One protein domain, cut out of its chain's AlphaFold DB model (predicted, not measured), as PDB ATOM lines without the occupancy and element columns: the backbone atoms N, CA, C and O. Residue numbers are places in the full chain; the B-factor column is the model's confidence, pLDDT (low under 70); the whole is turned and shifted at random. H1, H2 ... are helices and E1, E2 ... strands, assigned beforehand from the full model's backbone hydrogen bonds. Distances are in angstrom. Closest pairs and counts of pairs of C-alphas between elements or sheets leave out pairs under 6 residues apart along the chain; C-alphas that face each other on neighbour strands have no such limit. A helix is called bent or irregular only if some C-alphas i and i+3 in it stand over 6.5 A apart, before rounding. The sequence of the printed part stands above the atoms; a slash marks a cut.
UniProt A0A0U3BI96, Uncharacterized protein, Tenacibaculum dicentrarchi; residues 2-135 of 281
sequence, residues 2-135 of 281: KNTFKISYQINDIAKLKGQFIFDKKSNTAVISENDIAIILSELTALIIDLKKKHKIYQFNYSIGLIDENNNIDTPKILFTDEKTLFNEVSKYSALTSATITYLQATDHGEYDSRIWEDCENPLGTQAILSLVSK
ATOM      1  N   LYS A   2     194.330 207.284 189.605       85.31
ATOM      2  CA  LYS A   2     192.913 207.672 189.697       85.31
ATOM      3  C   LYS A   2     192.590 207.888 191.174       85.31
ATOM      4  O   LYS A   2     192.905 207.010 191.972       85.31
ATOM      5  N   ASN A   3     192.019 209.039 191.520       91.44
ATOM      6  CA  ASN A   3     191.635 209.317 192.899       91.44
ATOM      7  C   ASN A   3     190.421 208.454 193.264       91.44
ATOM      8  O   ASN A   3     189.475 208.348 192.479       91.44
ATOM      9  N   THR A   4     190.438 207.843 194.443       94.88
ATOM     10  CA  THR A   4     189.331 207.024 194.948       94.88
ATOM     11  C   THR A   4     188.991 207.414 196.376       94.88
ATOM     12  O   THR A   4     189.814 207.964 197.107       94.88
ATOM     13  N   PHE A   5     187.755 207.147 196.771       97.00
ATOM     14  CA  PHE A   5     187.318 207.261 198.151       97.00
ATOM     15  C   PHE A   5     187.305 205.889 198.805       97.00
ATOM     16  O   PHE A   5     187.061 204.875 198.150       97.00
ATOM     17  N   LYS A   6     187.554 205.874 200.110       97.12
ATOM     18  CA  LYS A   6     187.465 204.694 200.960       97.12
ATOM     19  C   LYS A   6     186.562 205.006 202.142       97.12
ATOM     20  O   LYS A   6     186.887 205.892 202.925       97.12
ATOM     21  N   ILE A   7     185.491 204.236 202.301       97.69
ATOM     22  CA  ILE A   7     184.728 204.161 203.547       97.69
ATOM     23  C   ILE A   7     185.284 202.978 204.333       97.69
ATOM     24  O   ILE A   7     185.236 201.843 203.858       97.69
ATOM     25  N   SER A   8     185.833 203.235 205.515       96.62
ATOM     26  CA  SER A   8     186.172 202.188 206.485       96.62
ATOM     27  C   SER A   8     185.081 202.175 207.537       96.62
ATOM     28  O   SER A   8     184.788 203.233 208.084       96.62
ATOM     29  N   TYR A   9     184.488 201.019 207.818       95.31
ATOM     30  CA  TYR A   9     183.354 200.930 208.733       95.31
ATOM     31  C   TYR A   9     183.491 199.777 209.721       95.31
ATOM     32  O   TYR A   9     184.184 198.782 209.477       95.31
ATOM     33  N   GLN A  10     182.790 199.922 210.835       93.75
ATOM     34  CA  GLN A  10     182.581 198.891 211.833       93.75
ATOM     35  C   GLN A  10     181.098 198.874 212.186       93.75
ATOM     36  O   GLN A  10     180.527 199.919 212.483       93.75
ATOM     37  N   ILE A  11     180.500 197.686 212.176       91.12
ATOM     38  CA  ILE A  11     179.197 197.464 212.797       91.12
ATOM     39  C   ILE A  11     179.397 196.651 214.066       91.12
ATOM     40  O   ILE A  11     180.126 195.656 214.061       91.12
ATOM     41  N   ASN A  12     178.767 197.069 215.157       79.44
ATOM     42  CA  ASN A  12     178.675 196.223 216.340       79.44
ATOM     43  C   ASN A  12     177.379 195.419 216.232       79.44
ATOM     44  O   ASN A  12     176.326 195.849 216.687       79.44
ATOM     45  N   ASP A  13     177.475 194.263 215.577       66.25
ATOM     46  CA  ASP A  13     176.560 193.137 215.767       66.25
ATOM     47  C   ASP A  13     177.202 192.122 216.742       66.25
ATOM     48  O   ASP A  13     178.279 192.368 217.300       66.25
ATOM     49  N   ILE A  14     176.587 190.946 216.923       54.62
ATOM     50  CA  ILE A  14     177.148 189.844 217.735       54.62
ATOM     51  C   ILE A  14     178.587 189.470 217.297       54.62
ATOM     52  O   ILE A  14     179.368 188.973 218.110       54.62
ATOM     53  N   ALA A  15     178.968 189.722 216.040       61.19
ATOM     54  CA  ALA A  15     180.254 189.350 215.454       61.19
ATOM     55  C   ALA A  15     181.270 190.506 215.323       61.19
ATOM     56  O   ALA A  15     182.425 190.238 214.986       61.19
ATOM     57  N   LYS A  16     180.886 191.763 215.600       76.69
ATOM     58  CA  LYS A  16     181.715 192.975 215.415       76.69
ATOM     59  C   LYS A  16     182.410 193.012 214.046       76.69
ATOM     60  O   LYS A  16     183.642 192.997 213.946       76.69
ATOM     61  N   LEU A  17     181.614 193.043 212.979       86.38
ATOM     62  CA  LEU A  17     182.113 193.071 211.606       86.38
ATOM     63  C   LEU A  17     182.814 194.404 211.278       86.38
ATOM     64  O   LEU A  17     182.271 195.489 211.478       86.38
ATOM     65  N   LYS A  18     184.012 194.308 210.696       92.25
ATOM     66  CA  LYS A  18     184.759 195.436 210.117       92.25
ATOM     67  C   LYS A  18     184.875 195.263 208.612       92.25
ATOM     68  O   LYS A  18     185.109 194.151 208.141       92.25
ATOM     69  N   GLY A  19     184.768 196.356 207.866       92.88
ATOM     70  CA  GLY A  19     184.872 196.319 206.415       92.88
ATOM     71  C   GLY A  19     185.400 197.607 205.805       92.88
ATOM     72  O   GLY A  19     185.621 198.617 206.475       92.88
ATOM     73  N   GLN A  20     185.637 197.540 204.497       94.94
ATOM     74  CA  GLN A  20     186.033 198.683 203.690       94.94
ATOM     75  C   GLN A  20     185.313 198.647 202.347       94.94
ATOM     76  O   GLN A  20     185.169 197.584 201.741       94.94
ATOM     77  N   PHE A  21     184.904 199.816 201.873       95.88
ATOM     78  CA  PHE A  21     184.273 200.006 200.575       95.88
ATOM     79  C   PHE A  21     185.023 201.099 199.813       95.88
ATOM     80  O   PHE A  21     185.240 202.187 200.342       95.88
ATOM     81  N   ILE A  22     185.477 200.787 198.597       96.19
ATOM     82  CA  ILE A  22     186.291 201.686 197.771       96.19
ATOM     83  C   ILE A  22     185.534 201.977 196.482       96.19
ATOM     84  O   ILE A  22     185.096 201.051 195.802       96.19
ATOM     85  N   PHE A  23     185.432 203.253 196.132       95.75
ATOM     86  CA  PHE A  23     184.755 203.707 194.923       95.75
ATOM     87  C   PHE A  23     185.485 204.890 194.291       95.75
ATOM     88  O   PHE A  23     186.301 205.575 194.912       95.75
ATOM     89  N   ASP A  24     185.219 205.111 193.011       93.06
ATOM     90  CA  ASP A  24     185.947 206.083 192.209       93.06
ATOM     91  C   ASP A  24     185.518 207.529 192.492       93.06
ATOM     92  O   ASP A  24     184.331 207.858 192.463       93.06
ATOM     93  N   LYS A  25     186.495 208.435 192.631       90.88
ATOM     94  CA  LYS A  25     186.249 209.877 192.523       90.88
ATOM     95  C   LYS A  25     186.089 210.228 191.043       90.88
ATOM     96  O   LYS A  25     186.924 209.854 190.217       90.88
ATOM     97  N   LYS A  26     185.029 210.962 190.683       85.06
ATOM     98  CA  LYS A  26     184.806 211.368 189.276       85.06
ATOM     99  C   LYS A  26     185.847 212.377 188.785       85.06
ATOM    100  O   LYS A  26     186.206 212.355 187.612       85.06
ATOM    101  N   SER A  27     186.317 213.263 189.664       81.94
ATOM    102  CA  SER A  27     187.349 214.255 189.348       81.94
ATOM    103  C   SER A  27     188.751 213.755 189.712       81.94
ATOM    104  O   SER A  27     188.953 213.154 190.765       81.94
ATOM    105  N   ASN A  28     189.741 214.103 188.886       81.31
ATOM    106  CA  ASN A  28     191.158 213.810 189.133       81.31
ATOM    107  C   ASN A  28     191.841 214.818 190.079       81.31
ATOM    108  O   ASN A  28     193.031 214.690 190.352       81.31
ATOM    109  N   THR A  29     191.129 215.834 190.579       83.94
ATOM    110  CA  THR A  29     191.676 216.767 191.577       83.94
ATOM    111  C   THR A  29     191.551 216.194 192.989       83.94
ATOM    112  O   THR A  29     190.598 215.472 193.288       83.94
ATOM    113  N   ALA A  30     192.492 216.538 193.874       80.31
ATOM    114  CA  ALA A  30     192.416 216.206 195.303       80.31
ATOM    115  C   ALA A  30     191.423 217.101 196.076       80.31
ATOM    116  O   ALA A  30     191.071 216.804 197.214       80.31
ATOM    117  N   VAL A  31     190.968 218.200 195.463       87.44
ATOM    118  CA  VAL A  31     189.944 219.089 196.028       87.44
ATOM    119  C   VAL A  31     188.590 218.376 196.013       87.44
ATOM    120  O   VAL A  31     188.206 217.786 194.997       87.44
ATOM    121  N   ILE A  32     187.884 218.440 197.142       91.31
ATOM    122  CA  ILE A  32     186.544 217.878 197.315       91.31
ATOM    123  C   ILE A  32     185.519 218.911 196.847       91.31
ATOM    124  O   ILE A  32     185.495 220.037 197.337       91.31
ATOM    125  N   SER A  33     184.717 218.531 195.859       93.81
ATOM    126  CA  SER A  33     183.626 219.340 195.311       93.81
ATOM    127  C   SER A  33     182.265 218.892 195.847       93.81
ATOM    128  O   SER A  33     182.135 217.794 196.383       93.81
ATOM    129  N   GLU A  34     181.227 219.696 195.619       95.06
ATOM    130  CA  GLU A  34     179.830 219.330 195.892       95.06
ATOM    131  C   GLU A  34     179.450 217.962 195.300       95.06
ATOM    132  O   GLU A  34     178.895 217.111 195.989       95.06
ATOM    133  N   ASN A  35     179.808 217.704 194.038       95.00
ATOM    134  CA  ASN A  35     179.521 216.423 193.393       95.00
ATOM    135  C   ASN A  35     180.300 215.259 194.033       95.00
ATOM    136  O   ASN A  35     179.813 214.132 194.032       95.00
ATOM    137  N   ASP A  36     181.499 215.503 194.571       95.81
ATOM    138  CA  ASP A  36     182.221 214.469 195.316       95.81
ATOM    139  C   ASP A  36     181.490 214.137 196.629       95.81
ATOM    140  O   ASP A  36     181.319 212.962 196.939       95.81
ATOM    141  N   ILE A  37     180.991 215.150 197.348       96.69
ATOM    142  CA  ILE A  37     180.188 214.966 198.570       96.69
ATOM    143  C   ILE A  37     178.886 214.219 198.255       96.69
ATOM    144  O   ILE A  37     178.531 213.285 198.971       96.69
ATOM    145  N   ALA A  38     178.214 214.561 197.152       96.81
ATOM    146  CA  ALA A  38     177.006 213.868 196.705       96.81
ATOM    147  C   ALA A  38     177.247 212.367 196.471       96.81
ATOM    148  O   ALA A  38     176.446 211.533 196.892       96.81
ATOM    149  N   ILE A  39     178.361 212.014 195.818       96.38
ATOM    150  CA  ILE A  39     178.735 210.613 195.585       96.38
ATOM    151  C   ILE A  39     179.052 209.929 196.912       96.38
ATOM    152  O   ILE A  39     178.542 208.844 197.156       96.38
ATOM    153  N   ILE A  40     179.845 210.563 197.781       97.62
ATOM    154  CA  ILE A  40     180.178 210.012 199.100       97.62
ATOM    155  C   ILE A  40     178.908 209.679 199.888       97.62
ATOM    156  O   ILE A  40     178.773 208.558 200.375       97.62
ATOM    157  N   LEU A  41     177.966 210.621 199.971       97.75
ATOM    158  CA  LEU A  41     176.715 210.434 200.700       97.75
ATOM    159  C   LEU A  41     175.853 209.330 200.070       97.75
ATOM    160  O   LEU A  41     175.311 208.491 200.787       97.75
ATOM    161  N   SER A  42     175.771 209.281 198.737       97.38
ATOM    162  CA  SER A  42     175.046 208.233 198.010       97.38
ATOM    163  C   SER A  42     175.625 206.840 198.266       97.38
ATOM    164  O   SER A  42     174.876 205.899 198.522       97.38
ATOM    165  N   GLU A  43     176.947 206.692 198.199       98.00
ATOM    166  CA  GLU A  43     177.631 205.410 198.398       98.00
ATOM    167  C   GLU A  43     177.568 204.958 199.863       98.00
ATOM    168  O   GLU A  43     177.323 203.784 200.136       98.00
ATOM    169  N   LEU A  44     177.702 205.886 200.819       98.12
ATOM    170  CA  LEU A  44     177.514 205.599 202.243       98.12
ATOM    171  C   LEU A  44     176.079 205.134 202.538       98.12
ATOM    172  O   LEU A  44     175.881 204.128 203.214       98.12
ATOM    173  N   THR A  45     175.082 205.825 201.983       97.94
ATOM    174  CA  THR A  45     173.665 205.450 202.108       97.94
ATOM    175  C   THR A  45     173.424 204.048 201.544       97.94
ATOM    176  O   THR A  45     172.814 203.204 202.201       97.94
ATOM    177  N   ALA A  46     173.928 203.770 200.337       97.75
ATOM    178  CA  ALA A  46     173.781 202.465 199.698       97.75
ATOM    179  C   ALA A  46     174.440 201.346 200.519       97.75
ATOM    180  O   ALA A  46     173.858 200.266 200.652       97.75
ATOM    181  N   LEU A  47     175.611 201.616 201.106       96.88
ATOM    182  CA  LEU A  47     176.306 200.694 202.000       96.88
ATOM    183  C   LEU A  47     175.466 200.369 203.242       96.88
ATOM    184  O   LEU A  47     175.298 199.194 203.557       96.88
ATOM    185  N   ILE A  48     174.900 201.375 203.917       95.69
ATOM    186  CA  ILE A  48     174.040 201.165 205.097       95.69
ATOM    187  C   ILE A  48     172.822 200.309 204.723       95.69
ATOM    188  O   ILE A  48     172.554 199.302 205.378       95.69
ATOM    189  N   ILE A  49     172.129 200.638 203.626       95.06
ATOM    190  CA  ILE A  49     170.967 199.870 203.141       95.06
ATOM    191  C   ILE A  49     171.341 198.409 202.849       95.06
ATOM    192  O   ILE A  49     170.581 197.495 203.173       95.06
ATOM    193  N   ASP A  50     172.481 198.168 202.203       94.69
ATOM    194  CA  ASP A  50     172.947 196.815 201.891       94.69
ATOM    195  C   ASP A  50     173.307 196.021 203.154       94.69
ATOM    196  O   ASP A  50     172.934 194.851 203.269       94.69
ATOM    197  N   LEU A  51     173.964 196.657 204.128       92.62
ATOM    198  CA  LEU A  51     174.295 196.029 205.405       92.62
ATOM    199  C   LEU A  51     173.032 195.681 206.201       92.62
ATOM    200  O   LEU A  51     172.927 194.554 206.682       92.62
ATOM    201  N   LYS A  52     172.035 196.576 206.261       91.00
ATOM    202  CA  LYS A  52     170.754 196.331 206.951       91.00
ATOM    203  C   LYS A  52     169.970 195.145 206.388       91.00
ATOM    204  O   LYS A  52     169.234 194.483 207.109       91.00
ATOM    205  N   LYS A  53     170.125 194.836 205.096       90.94
ATOM    206  CA  LYS A  53     169.499 193.646 204.480       90.94
ATOM    207  C   LYS A  53     170.127 192.332 204.943       90.94
ATOM    208  O   LYS A  53     169.523 191.277 204.769       90.94
ATOM    209  N   LYS A  54     171.357 192.382 205.452       90.19
ATOM    210  CA  LYS A  54     172.185 191.210 205.770       90.19
ATOM    211  C   LYS A  54     172.389 191.030 207.270       90.19
ATOM    212  O   LYS A  54     172.613 189.907 207.715       90.19
ATOM    213  N   HIS A  55     172.311 192.118 208.028       88.38
ATOM    214  CA  HIS A  55     172.649 192.178 209.442       88.38
ATOM    215  C   HIS A  55     171.602 192.979 210.208       88.38
ATOM    216  O   HIS A  55     171.058 193.959 209.699       88.38
ATOM    217  N   LYS A  56     171.383 192.595 211.466       87.19
ATOM    218  CA  LYS A  56     170.811 193.502 212.459       87.19
ATOM    219  C   LYS A  56     171.932 194.423 212.922       87.19
ATOM    220  O   LYS A  56     172.987 193.934 213.324       87.19
ATOM    221  N   ILE A  57     171.738 195.725 212.767       89.88
ATOM    222  CA  ILE A  57     172.765 196.721 213.065       89.88
ATOM    223  C   ILE A  57     172.291 197.506 214.273       89.88
ATOM    224  O   ILE A  57     171.345 198.280 214.166       89.88
ATOM    225  N   TYR A  58     172.956 197.298 215.403       89.50
ATOM    226  CA  TYR A  58     172.762 198.129 216.583       89.50
ATOM    227  C   TYR A  58     173.548 199.436 216.454       89.50
ATOM    228  O   TYR A  58     172.998 200.514 216.633       89.50
ATOM    229  N   GLN A  59     174.823 199.341 216.065       92.75
ATOM    230  CA  GLN A  59     175.717 200.490 215.937       92.75
ATOM    231  C   GLN A  59     176.529 200.427 214.639       92.75
ATOM    232  O   GLN A  59     176.979 199.345 214.244       92.75
ATOM    233  N   PHE A  60     176.754 201.579 214.004       94.62
ATOM    234  CA  PHE A  60     177.538 201.755 212.784       94.62
ATOM    235  C   PHE A  60     178.488 202.956 212.918       94.62
ATOM    236  O   PHE A  60     178.061 204.104 212.934       94.62
ATOM    237  N   ASN A  61     179.793 202.686 212.934       94.06
ATOM    238  CA  ASN A  61     180.842 203.704 212.882       94.06
ATOM    239  C   ASN A  61     181.523 203.685 211.522       94.06
ATOM    240  O   ASN A  61     181.769 202.612 210.960       94.06
ATOM    241  N   TYR A  62     181.929 204.850 211.027       95.50
ATOM    242  CA  TYR A  62     182.650 204.937 209.768       95.50
ATOM    243  C   TYR A  62     183.671 206.069 209.748       95.50
ATOM    244  O   TYR A  62     183.599 207.023 210.505       95.50
ATOM    245  N   SER A  63     184.633 205.960 208.840       97.00
ATOM    246  CA  SER A  63     185.506 207.059 208.435       97.00
ATOM    247  C   SER A  63     185.645 207.053 206.922       97.00
ATOM    248  O   SER A  63     185.607 205.997 206.279       97.00
ATOM    249  N   ILE A  64     185.809 208.239 206.347       97.88
ATOM    250  CA  ILE A  64     185.897 208.437 204.906       97.88
ATOM    251  C   ILE A  64     187.241 209.071 204.591       97.88
ATOM    252  O   ILE A  64     187.583 210.134 205.109       97.88
ATOM    253  N   GLY A  65     188.010 208.411 203.732       97.00
ATOM    254  CA  GLY A  65     189.328 208.864 203.310       97.00
ATOM    255  C   GLY A  65     189.465 208.972 201.795       97.00
ATOM    256  O   GLY A  65     188.780 208.287 201.038       97.00
ATOM    257  N   LEU A  66     190.385 209.830 201.362       96.00
ATOM    258  CA  LEU A  66     190.827 209.978 199.979       96.00
ATOM    259  C   LEU A  66     192.111 209.175 199.750       96.00
ATOM    260  O   LEU A  66     193.075 209.290 200.509       96.00
ATOM    261  N   ILE A  67     192.134 208.412 198.663       94.00
ATOM    262  CA  ILE A  67     193.322 207.753 198.131       94.00
ATOM    263  C   ILE A  67     193.702 208.484 196.842       94.00
ATOM    264  O   ILE A  67     192.902 208.589 195.910       94.00
ATOM    265  N   ASP A  68     194.921 209.006 196.803       90.88
ATOM    266  CA  ASP A  68     195.492 209.745 195.681       90.88
ATOM    267  C   ASP A  68     196.953 209.321 195.459       90.88
ATOM    268  O   ASP A  68     197.392 208.293 195.957       90.88
ATOM    269  N   GLU A  69     197.725 210.084 194.690       87.56
ATOM    270  CA  GLU A  69     199.140 209.775 194.440       87.56
ATOM    271  C   GLU A  69     200.053 209.862 195.677       87.56
ATOM    272  O   GLU A  69     201.160 209.327 195.640       87.56
ATOM    273  N   ASN A  70     199.605 210.514 196.755       86.75
ATOM    274  CA  ASN A  70     200.391 210.736 197.972       86.75
ATOM    275  C   ASN A  70     200.023 209.772 199.107       86.75
ATOM    276  O   ASN A  70     200.745 209.694 200.098       86.75
ATOM    277  N   ASN A  71     198.907 209.056 198.977       88.75
ATOM    278  CA  ASN A  71     198.325 208.202 200.009       88.75
ATOM    279  C   ASN A  71     197.960 206.832 199.416       88.75
ATOM    280  O   ASN A  71     197.909 206.660 198.203       88.75
ATOM    281  N   ASN A  72     197.697 205.820 200.242       89.75
ATOM    282  CA  ASN A  72     197.318 204.489 199.746       89.75
ATOM    283  C   ASN A  72     196.119 203.912 200.507       89.75
ATOM    284  O   ASN A  72     195.572 204.550 201.402       89.75
ATOM    285  N   ILE A  73     195.694 202.702 200.131       88.06
ATOM    286  CA  ILE A  73     194.537 202.026 200.739       88.06
ATOM    287  C   ILE A  73     194.714 201.843 202.253       88.06
ATOM    288  O   ILE A  73     193.733 201.953 202.991       88.06
ATOM    289  N   ASP A  74     195.936 201.595 202.719       90.19
ATOM    290  CA  ASP A  74     196.236 201.354 204.134       90.19
ATOM    291  C   ASP A  74     196.358 202.658 204.935       90.19
ATOM    292  O   ASP A  74     196.141 202.672 206.143       90.19
ATOM    293  N   THR A  75     196.669 203.767 204.259       91.62
ATOM    294  CA  THR A  75     196.904 205.090 204.854       91.62
ATOM    295  C   THR A  75     196.227 206.194 204.033       91.62
ATOM    296  O   THR A  75     196.910 207.028 203.439       91.62
ATOM    297  N   PRO A  76     194.883 206.204 203.931       93.62
ATOM    298  CA  PRO A  76     194.175 207.233 203.180       93.62
ATOM    299  C   PRO A  76     194.246 208.583 203.908       93.62
ATOM    300  O   PRO A  76     194.296 208.641 205.139       93.62
ATOM    301  N   LYS A  77     194.157 209.687 203.162       95.06
ATOM    302  CA  LYS A  77     193.953 211.012 203.759       95.06
ATOM    303  C   LYS A  77     192.532 211.087 204.311       95.06
ATOM    304  O   LYS A  77     191.585 211.156 203.529       95.06
ATOM    305  N   ILE A  78     192.381 211.085 205.631       96.31
ATOM    306  CA  ILE A  78     191.068 211.176 206.282       96.31
ATOM    307  C   ILE A  78     190.409 212.519 205.954       96.31
ATOM    308  O   ILE A  78     191.030 213.576 206.079       96.31
ATOM    309  N   LEU A  79     189.162 212.447 205.492       96.06
ATOM    310  CA  LEU A  79     188.306 213.595 205.202       96.06
ATOM    311  C   LEU A  79     187.259 213.776 206.299       96.06
ATOM    312  O   LEU A  79     187.080 214.888 206.782       96.06
ATOM    313  N   PHE A  80     186.605 212.677 206.684       97.44
ATOM    314  CA  PHE A  80     185.507 212.651 207.649       97.44
ATOM    315  C   PHE A  80     185.694 211.480 208.608       97.44
ATOM    316  O   PHE A  80     186.076 210.384 208.180       97.44
ATOM    317  N   THR A  81     185.441 211.711 209.889       95.38
ATOM    318  CA  THR A  81     185.595 210.713 210.960       95.38
ATOM    319  C   THR A  81     184.273 210.253 211.555       95.38
ATOM    320  O   THR A  81     184.275 209.274 212.289       95.38
ATOM    321  N   ASP A  82     183.190 210.960 211.243       94.50
ATOM    322  CA  ASP A  82     181.881 210.866 211.891       94.50
ATOM    323  C   ASP A  82     180.840 211.652 211.070       94.50
ATOM    324  O   ASP A  82     181.172 212.354 210.101       94.50
ATOM    325  N   GLU A  83     179.573 211.556 211.466       95.94
ATOM    326  CA  GLU A  83     178.489 212.334 210.879       95.94
ATOM    327  C   GLU A  83     178.678 213.839 211.047       95.94
ATOM    328  O   GLU A  83     178.376 214.593 210.121       95.94
ATOM    329  N   LYS A  84     179.205 214.300 212.185       95.75
ATOM    330  CA  LYS A  84     179.362 215.735 212.463       95.75
ATOM    331  C   LYS A  84     180.258 216.401 211.424       95.75
ATOM    332  O   LYS A  84     179.898 217.414 210.826       95.75
ATOM    333  N   THR A  85     181.426 215.822 211.166       96.75
ATOM    334  CA  THR A  85     182.382 216.314 210.168       96.75
ATOM    335  C   THR A  85     181.832 216.211 208.747       96.75
ATOM    336  O   THR A  85     182.031 217.138 207.959       96.75
ATOM    337  N   LEU A  86     181.096 215.143 208.419       97.81
ATOM    338  CA  LEU A  86     180.460 214.985 207.110       97.81
ATOM    339  C   LEU A  86     179.341 216.013 206.883       97.81
ATOM    340  O   LEU A  86     179.354 216.728 205.877       97.81
ATOM    341  N   PHE A  87     178.380 216.117 207.799       97.88
ATOM    342  CA  PHE A  87     177.202 216.965 207.626       97.88
ATOM    343  C   PHE A  87     177.500 218.455 207.785       97.88
ATOM    344  O   PHE A  87     176.841 219.269 207.136       97.88
ATOM    345  N   ASN A  88     178.577 218.824 208.482       96.56
ATOM    346  CA  ASN A  88     179.135 220.176 208.405       96.56
ATOM    347  C   ASN A  88     179.532 220.567 206.971       96.56
ATOM    348  O   ASN A  88     179.316 221.709 206.568       96.56
ATOM    349  N   GLU A  89     180.059 219.639 206.165       96.69
ATOM    350  CA  GLU A  89     180.346 219.902 204.750       96.69
ATOM    351  C   GLU A  89     179.104 219.784 203.860       96.69
ATOM    352  O   GLU A  89     178.883 220.654 203.017       96.69
ATOM    353  N   VAL A  90     178.263 218.758 204.053       97.19
ATOM    354  CA  VAL A  90     177.006 218.581 203.291       97.19
ATOM    355  C   VAL A  90     176.112 219.811 203.434       97.19
ATOM    356  O   VAL A  90     175.520 220.273 202.456       97.19
ATOM    357  N   SER A  91     176.059 220.396 204.633       95.75
ATOM    358  CA  SER A  91     175.209 221.542 204.930       95.75
ATOM    359  C   SER A  91     175.540 222.784 204.085       95.75
ATOM    360  O   SER A  91     174.682 223.647 203.908       95.75
ATOM    361  N   LYS A  92     176.719 222.873 203.475       95.50
ATOM    362  CA  LYS A  92     177.076 224.013 202.619       95.50
ATOM    363  C   LYS A  92     176.333 224.014 201.279       95.50
ATOM    364  O   LYS A  92     176.320 225.039 200.600       95.50
ATOM    365  N   TYR A  93     175.697 222.902 200.904       96.00
ATOM    366  CA  TYR A  93     175.109 222.704 199.578       96.00
ATOM    367  C   TYR A  93     173.623 222.340 199.672       96.00
ATOM    368  O   TYR A  93     173.252 221.201 199.952       96.00
ATOM    369  N   SER A  94     172.739 223.297 199.382       94.25
ATOM    370  CA  SER A  94     171.283 223.079 199.421       94.25
ATOM    371  C   SER A  94     170.785 222.036 198.414       94.25
ATOM    372  O   SER A  94     169.726 221.450 198.613       94.25
ATOM    373  N   ALA A  95     171.533 221.772 197.339       96.75
ATOM    374  CA  ALA A  95     171.174 220.739 196.369       96.75
ATOM    375  C   ALA A  95     171.273 219.312 196.943       96.75
ATOM    376  O   ALA A  95     170.715 218.382 196.363       96.75
ATOM    377  N   LEU A  96     171.947 219.129 198.086       97.38
ATOM    378  CA  LEU A  96     172.116 217.824 198.727       97.38
ATOM    379  C   LEU A  96     170.971 217.448 199.675       97.38
ATOM    380  O   LEU A  96     170.955 216.326 200.168       97.38
ATOM    381  N   THR A  97     169.976 218.316 199.880       96.88
ATOM    382  CA  THR A  97     168.848 218.066 200.793       96.88
ATOM    383  C   THR A  97     168.149 216.724 200.544       96.88
ATOM    384  O   THR A  97     167.937 215.966 201.486       96.88
ATOM    385  N   SER A  98     167.833 216.373 199.294       96.25
ATOM    386  CA  SER A  98     167.184 215.084 198.994       96.25
ATOM    387  C   SER A  98     168.074 213.881 199.321       96.25
ATOM    388  O   SER A  98     167.576 212.838 199.749       96.25
ATOM    389  N   ALA A  99     169.391 214.019 199.151       97.38
ATOM    390  CA  ALA A  99     170.342 212.978 199.521       97.38
ATOM    391  C   ALA A  99     170.454 212.847 201.050       97.38
ATOM    392  O   ALA A  99     170.470 211.727 201.551       97.38
ATOM    393  N   THR A 100     170.423 213.961 201.792       98.00
ATOM    394  CA  THR A 100     170.366 213.963 203.265       98.00
ATOM    395  C   THR A 100     169.127 213.237 203.788       98.00
ATOM    396  O   THR A 100     169.242 212.401 204.677       98.00
ATOM    397  N   ILE A 101     167.950 213.479 203.203       96.31
ATOM    398  CA  ILE A 101     166.710 212.781 203.590       96.31
ATOM    399  C   ILE A 101     166.808 211.278 203.302       96.31
ATOM    400  O   ILE A 101     166.400 210.457 204.118       96.31
ATOM    401  N   THR A 102     167.391 210.903 202.161       96.69
ATOM    402  CA  THR A 102     167.576 209.485 201.815       96.69
ATOM    403  C   THR A 102     168.513 208.795 202.811       96.69
ATOM    404  O   THR A 102     168.269 207.660 203.214       96.69
ATOM    405  N   TYR A 103     169.564 209.492 203.250       97.75
ATOM    406  CA  TYR A 103     170.450 209.018 204.308       97.75
ATOM    407  C   TYR A 103     169.715 208.860 205.651       97.75
ATOM    408  O   TYR A 103     169.827 207.816 206.290       97.75
ATOM    409  N   LEU A 104     168.896 209.838 206.054       95.88
ATOM    410  CA  LEU A 104     168.076 209.764 207.274       95.88
ATOM    411  C   LEU A 104     167.151 208.542 207.300       95.88
ATOM    412  O   LEU A 104     167.048 207.859 208.318       95.88
ATOM    413  N   GLN A 105     166.527 208.230 206.165       93.88
ATOM    414  CA  GLN A 105     165.680 207.044 206.007       93.88
ATOM    415  C   GLN A 105     166.489 205.739 206.032       93.88
ATOM    416  O   GLN A 105     166.023 204.717 206.528       93.88
ATOM    417  N   ALA A 106     167.712 205.747 205.494       94.38
ATOM    418  CA  ALA A 106     168.579 204.570 205.500       94.38
ATOM    419  C   ALA A 106     169.067 204.200 206.909       94.38
ATOM    420  O   ALA A 106     169.310 203.023 207.175       94.38
ATOM    421  N   THR A 107     169.217 205.198 207.779       94.19
ATOM    422  CA  THR A 107     169.767 205.075 209.140       94.19
ATOM    423  C   THR A 107     168.704 204.777 210.203       94.19
ATOM    424  O   THR A 107     169.041 204.347 211.304       94.19
ATOM    425  N   ASP A 108     167.431 204.937 209.847       90.44
ATOM    426  CA  ASP A 108     166.265 204.549 210.646       90.44
ATOM    427  C   ASP A 108     166.161 203.023 210.842       90.44
ATOM    428  O   ASP A 108     166.863 202.294 210.146       90.44
ATOM    429  N   HIS A 109     165.272 202.517 211.703       81.50
ATOM    430  CA  HIS A 109     164.870 201.100 211.800       81.50
ATOM    431  C   HIS A 109     166.049 200.100 211.757       81.50
ATOM    432  O   HIS A 109     166.174 199.280 210.834       81.50
ATOM    433  N   GLY A 110     166.987 200.248 212.690       81.69
ATOM    434  CA  GLY A 110     168.100 199.346 212.979       81.69
ATOM    435  C   GLY A 110     167.666 198.083 213.735       81.69
ATOM    436  O   GLY A 110     166.628 197.482 213.450       81.69
ATOM    437  N   GLU A 111     168.496 197.598 214.662       77.69
ATOM    438  CA  GLU A 111     168.104 196.471 215.514       77.69
ATOM    439  C   GLU A 111     166.958 196.861 216.472       77.69
ATOM    440  O   GLU A 111     166.898 197.982 216.966       77.69
ATOM    441  N   TYR A 112     166.021 195.934 216.706       77.12
ATOM    442  CA  TYR A 112     164.789 196.149 217.491       77.12
ATOM    443  C   TYR A 112     163.831 197.210 216.937       77.12
ATOM    444  O   TYR A 112     162.976 197.682 217.671       77.12
ATOM    445  N   ASP A 113     163.950 197.545 215.650       78.94
ATOM    446  CA  ASP A 113     163.178 198.616 215.003       78.94
ATOM    447  C   ASP A 113     163.489 200.028 215.539       78.94
ATOM    448  O   ASP A 113     162.864 201.000 215.133       78.94
ATOM    449  N   SER A 114     164.525 200.145 216.378       81.19
ATOM    450  CA  SER A 114     165.101 201.406 216.852       81.19
ATOM    451  C   SER A 114     166.182 201.908 215.900       81.19
ATOM    452  O   SER A 114     166.813 201.119 215.196       81.19
ATOM    453  N   ARG A 115     166.431 203.215 215.859       90.25
ATOM    454  CA  ARG A 115     167.471 203.820 215.017       90.25
ATOM    455  C   ARG A 115     168.868 203.245 215.298       90.25
ATOM    456  O   ARG A 115     169.218 202.920 216.427       90.25
ATOM    457  N   ILE A 116     169.683 203.126 214.245       92.69
ATOM    458  CA  ILE A 116     171.081 202.679 214.367       92.69
ATOM    459  C   ILE A 116     171.861 203.717 215.174       92.69
ATOM    460  O   ILE A 116     171.746 204.900 214.889       92.69
ATOM    461  N   TRP A 117     172.704 203.295 216.108       92.81
ATOM    462  CA  TRP A 117     173.594 204.184 216.853       92.81
ATOM    463  C   TRP A 117     174.883 204.487 216.080       92.81
ATOM    464  O   TRP A 117     175.460 203.605 215.442       92.81
ATOM    465  N   GLU A 118     175.373 205.723 216.137       91.12
ATOM    466  CA  GLU A 118     176.738 206.050 215.716       91.12
ATOM    467  C   GLU A 118     177.712 205.636 216.827       91.12
ATOM    468  O   GLU A 118     178.614 204.822 216.619       91.12
ATOM    469  N   ASP A 119     177.494 206.116 218.046       88.06
ATOM    470  CA  ASP A 119     178.308 205.813 219.222       88.06
ATOM    471  C   ASP A 119     177.440 205.540 220.463       88.06
ATOM    472  O   ASP A 119     176.294 205.131 220.326       88.06
ATOM    473  N   CYS A 120     178.002 205.638 221.671       84.00
ATOM    474  CA  CYS A 120     177.242 205.405 222.900       84.00
ATOM    475  C   CYS A 120     176.338 206.577 223.311       84.00
ATOM    476  O   CYS A 120     175.643 206.448 224.311       84.00
ATOM    477  N   GLU A 121     176.372 207.698 222.590       86.75
ATOM    478  CA  GLU A 121     175.664 208.936 222.933       86.75
ATOM    479  C   GLU A 121     174.765 209.432 221.788       86.75
ATOM    480  O   GLU A 121     173.800 210.151 222.032       86.75
ATOM    481  N   ASN A 122     175.048 209.041 220.539       90.19
ATOM    482  CA  ASN A 122     174.418 209.619 219.354       90.19
ATOM    483  C   ASN A 122     173.770 208.554 218.453       90.19
ATOM    484  O   ASN A 122     174.466 207.676 217.926       90.19
ATOM    485  N   PRO A 123     172.456 208.658 218.185       94.25
ATOM    486  CA  PRO A 123     171.808 207.953 217.090       94.25
ATOM    487  C   PRO A 123     172.346 208.426 215.734       94.25
ATOM    488  O   PRO A 123     172.541 209.619 215.496       94.25
ATOM    489  N   LEU A 124     172.532 207.496 214.806       95.19
ATOM    490  CA  LEU A 124     172.944 207.782 213.441       95.19
ATOM    491  C   LEU A 124     171.811 208.497 212.685       95.19
ATOM    492  O   LEU A 124     170.651 208.075 212.691       95.19
ATOM    493  N   GLY A 125     172.148 209.576 211.998       96.88
ATOM    494  CA  GLY A 125     171.220 210.517 211.389       96.88
ATOM    495  C   GLY A 125     171.051 211.807 212.191       96.88
ATOM    496  O   GLY A 125     170.487 212.752 211.643       96.88
ATOM    497  N   THR A 126     171.560 211.902 213.428       96.81
ATOM    498  CA  THR A 126     171.413 213.109 214.270       96.81
ATOM    499  C   THR A 126     171.937 214.345 213.542       96.81
ATOM    500  O   THR A 126     171.211 215.306 213.294       96.81
ATOM    501  N   GLN A 127     173.188 214.305 213.083       97.38
ATOM    502  CA  GLN A 127     173.790 215.465 212.419       97.38
ATOM    503  C   GLN A 127     173.176 215.709 211.034       97.38
ATOM    504  O   GLN A 127     173.120 216.848 210.565       97.38
ATOM    505  N   ALA A 128     172.659 214.659 210.386       98.06
ATOM    506  CA  ALA A 128     171.928 214.784 209.136       98.06
ATOM    507  C   ALA A 128     170.655 215.624 209.313       98.06
ATOM    508  O   ALA A 128     170.469 216.591 208.567       98.06
ATOM    509  N   ILE A 129     169.814 215.311 210.305       98.19
ATOM    510  CA  ILE A 129     168.568 216.048 210.535       98.19
ATOM    511  C   ILE A 129     168.832 217.443 211.098       98.19
ATOM    512  O   ILE A 129     168.260 218.404 210.582       98.19
ATOM    513  N   LEU A 130     169.784 217.594 212.028       98.06
ATOM    514  CA  LEU A 130     170.185 218.902 212.555       98.06
ATOM    515  C   LEU A 130     170.687 219.831 211.444       98.06
ATOM    516  O   LEU A 130     170.330 221.007 211.417       98.06
ATOM    517  N   SER A 131     171.420 219.310 210.450       97.50
ATOM    518  CA  SER A 131     171.879 220.105 209.298       97.50
ATOM    519  C   SER A 131     170.748 220.644 208.402       97.50
ATOM    520  O   SER A 131     170.974 221.574 207.610       97.50
ATOM    521  N   LEU A 132     169.556 220.041 208.487       98.00
ATOM    522  CA  LEU A 132     168.343 220.476 207.798       98.00
ATOM    523  C   LEU A 132     167.546 221.445 208.673       98.00
ATOM    524  O   LEU A 132     167.331 222.587 208.259       98.00
ATOM    525  N   VAL A 133     167.148 221.017 209.877       98.31
ATOM    526  CA  VAL A 133     166.257 221.794 210.751       98.31
ATOM    527  C   VAL A 133     166.917 223.059 211.287       98.31
ATOM    528  O   VAL A 133     166.249 224.082 211.357       98.31
ATOM    529  N   SER A 134     168.237 223.082 211.495       96.94
ATOM    530  CA  SER A 134     168.957 224.304 211.902       96.94
ATOM    531  C   SER A 134     169.033 225.368 210.800       96.94
ATOM    532  O   SER A 134     169.433 226.498 211.054       96.94
ATOM    533  N   LYS A 135     168.675 225.054 209.549       95.69
ATOM    534  CA  LYS A 135     168.619 226.059 208.470       95.69
ATOM    535  C   LYS A 135     167.222 226.565 208.187       95.69
ATOM    536  O   LYS A 135     167.067 227.685 207.705       95.69
TER     537      LYS A 135
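This is residues 2 to 135 of the 281 residues of an uncharacterized protein of Tenacibaculum dicentrarchi (UniProt A0A0U3BI96). A strongly twisted slab of four antiparallel strands has the long helix H1 packed slantwise over one face. H2 sits on the same face beside the strands, and the helical hairpin of H3 and H4 makes an outer part beyond them, H3 along H1 and H4 on H2. The printed part has 134 residues with four named helices and four named strands, in the order E1 E2 H1 E3 E4 H2 H3 H4; the sheet's order is E2 E1 E3 E4, and the class is mixed, helices and strands. The whole is compact, with a radius of gyration of the C-alphas of 14.5 A and spans of 43 by 37 by 23 A.

E1, residues 4 to 12, is 26.2 A long and begins with C-alpha 4 at (189.331, 207.024, 194.948). E2 is residues 18 to 24, E3 residues 59 to 67, 26.1 A long, and E4 residues 77 to 80. H1, residues 34 to 52, is 27.1 A long. H2 is residues 83 to 90. H3, residues 94 to 107, is 20.5 A long and irregular: C-alphas 95 and 98 are 7.4 A apart. H4, residues 126 to 133, ends with C-alpha 133 at (166.257, 221.794, 210.751).

E1 and E3 are antiparallel at 163 degrees, with N 6 and O 65 within hydrogen-bond range at 2.9 A. E1 and E2 form a hairpin, with N 7 and O 21 at 2.8 A. E3 and E4 form another, with N 64 and O 80 at 2.8 A. E2, H1, E3 is a split strand-helix-strand unit, two strands running the same way with E1 between them, and its crossover is right-handed. H1 and H2 on one face of the sheet make two layers. H1, at a height of 8.9 A, is over E1 and only just slantwise, at 32 degrees on the local plane; the closest C-alphas are those of Ile 7 and Leu 44, 7.5 A apart. H2 is over none of the strands. H1 touches H3 at a shallow tilt of 12 degrees, the same way, with C-alphas of Thr 45 and Tyr 103 closest at 5.3 A. H4 touches H2, with C-alphas of Lys 84 and Gln 127 closest at 5.6 A. H3 and H4 are a hairpin at a steep tilt of 40 degrees, with C-alphas of Thr 100 and Ala 128 closest at 6.1 A. Each O i to N i+4 pair is within range in H1; the counts are 3 of 4 in H2, 8 of 10 in H3 and 3 of 4 in H4.

The C-alphas farthest apart are those of Glu 69 and Tyr 112, at 43.6 A. The printed part has no cut. The link from H3 to H4, residues 108 to 125, is long. Mean pLDDT of the printed part is 92.2, with residues 13 to 15 under 70.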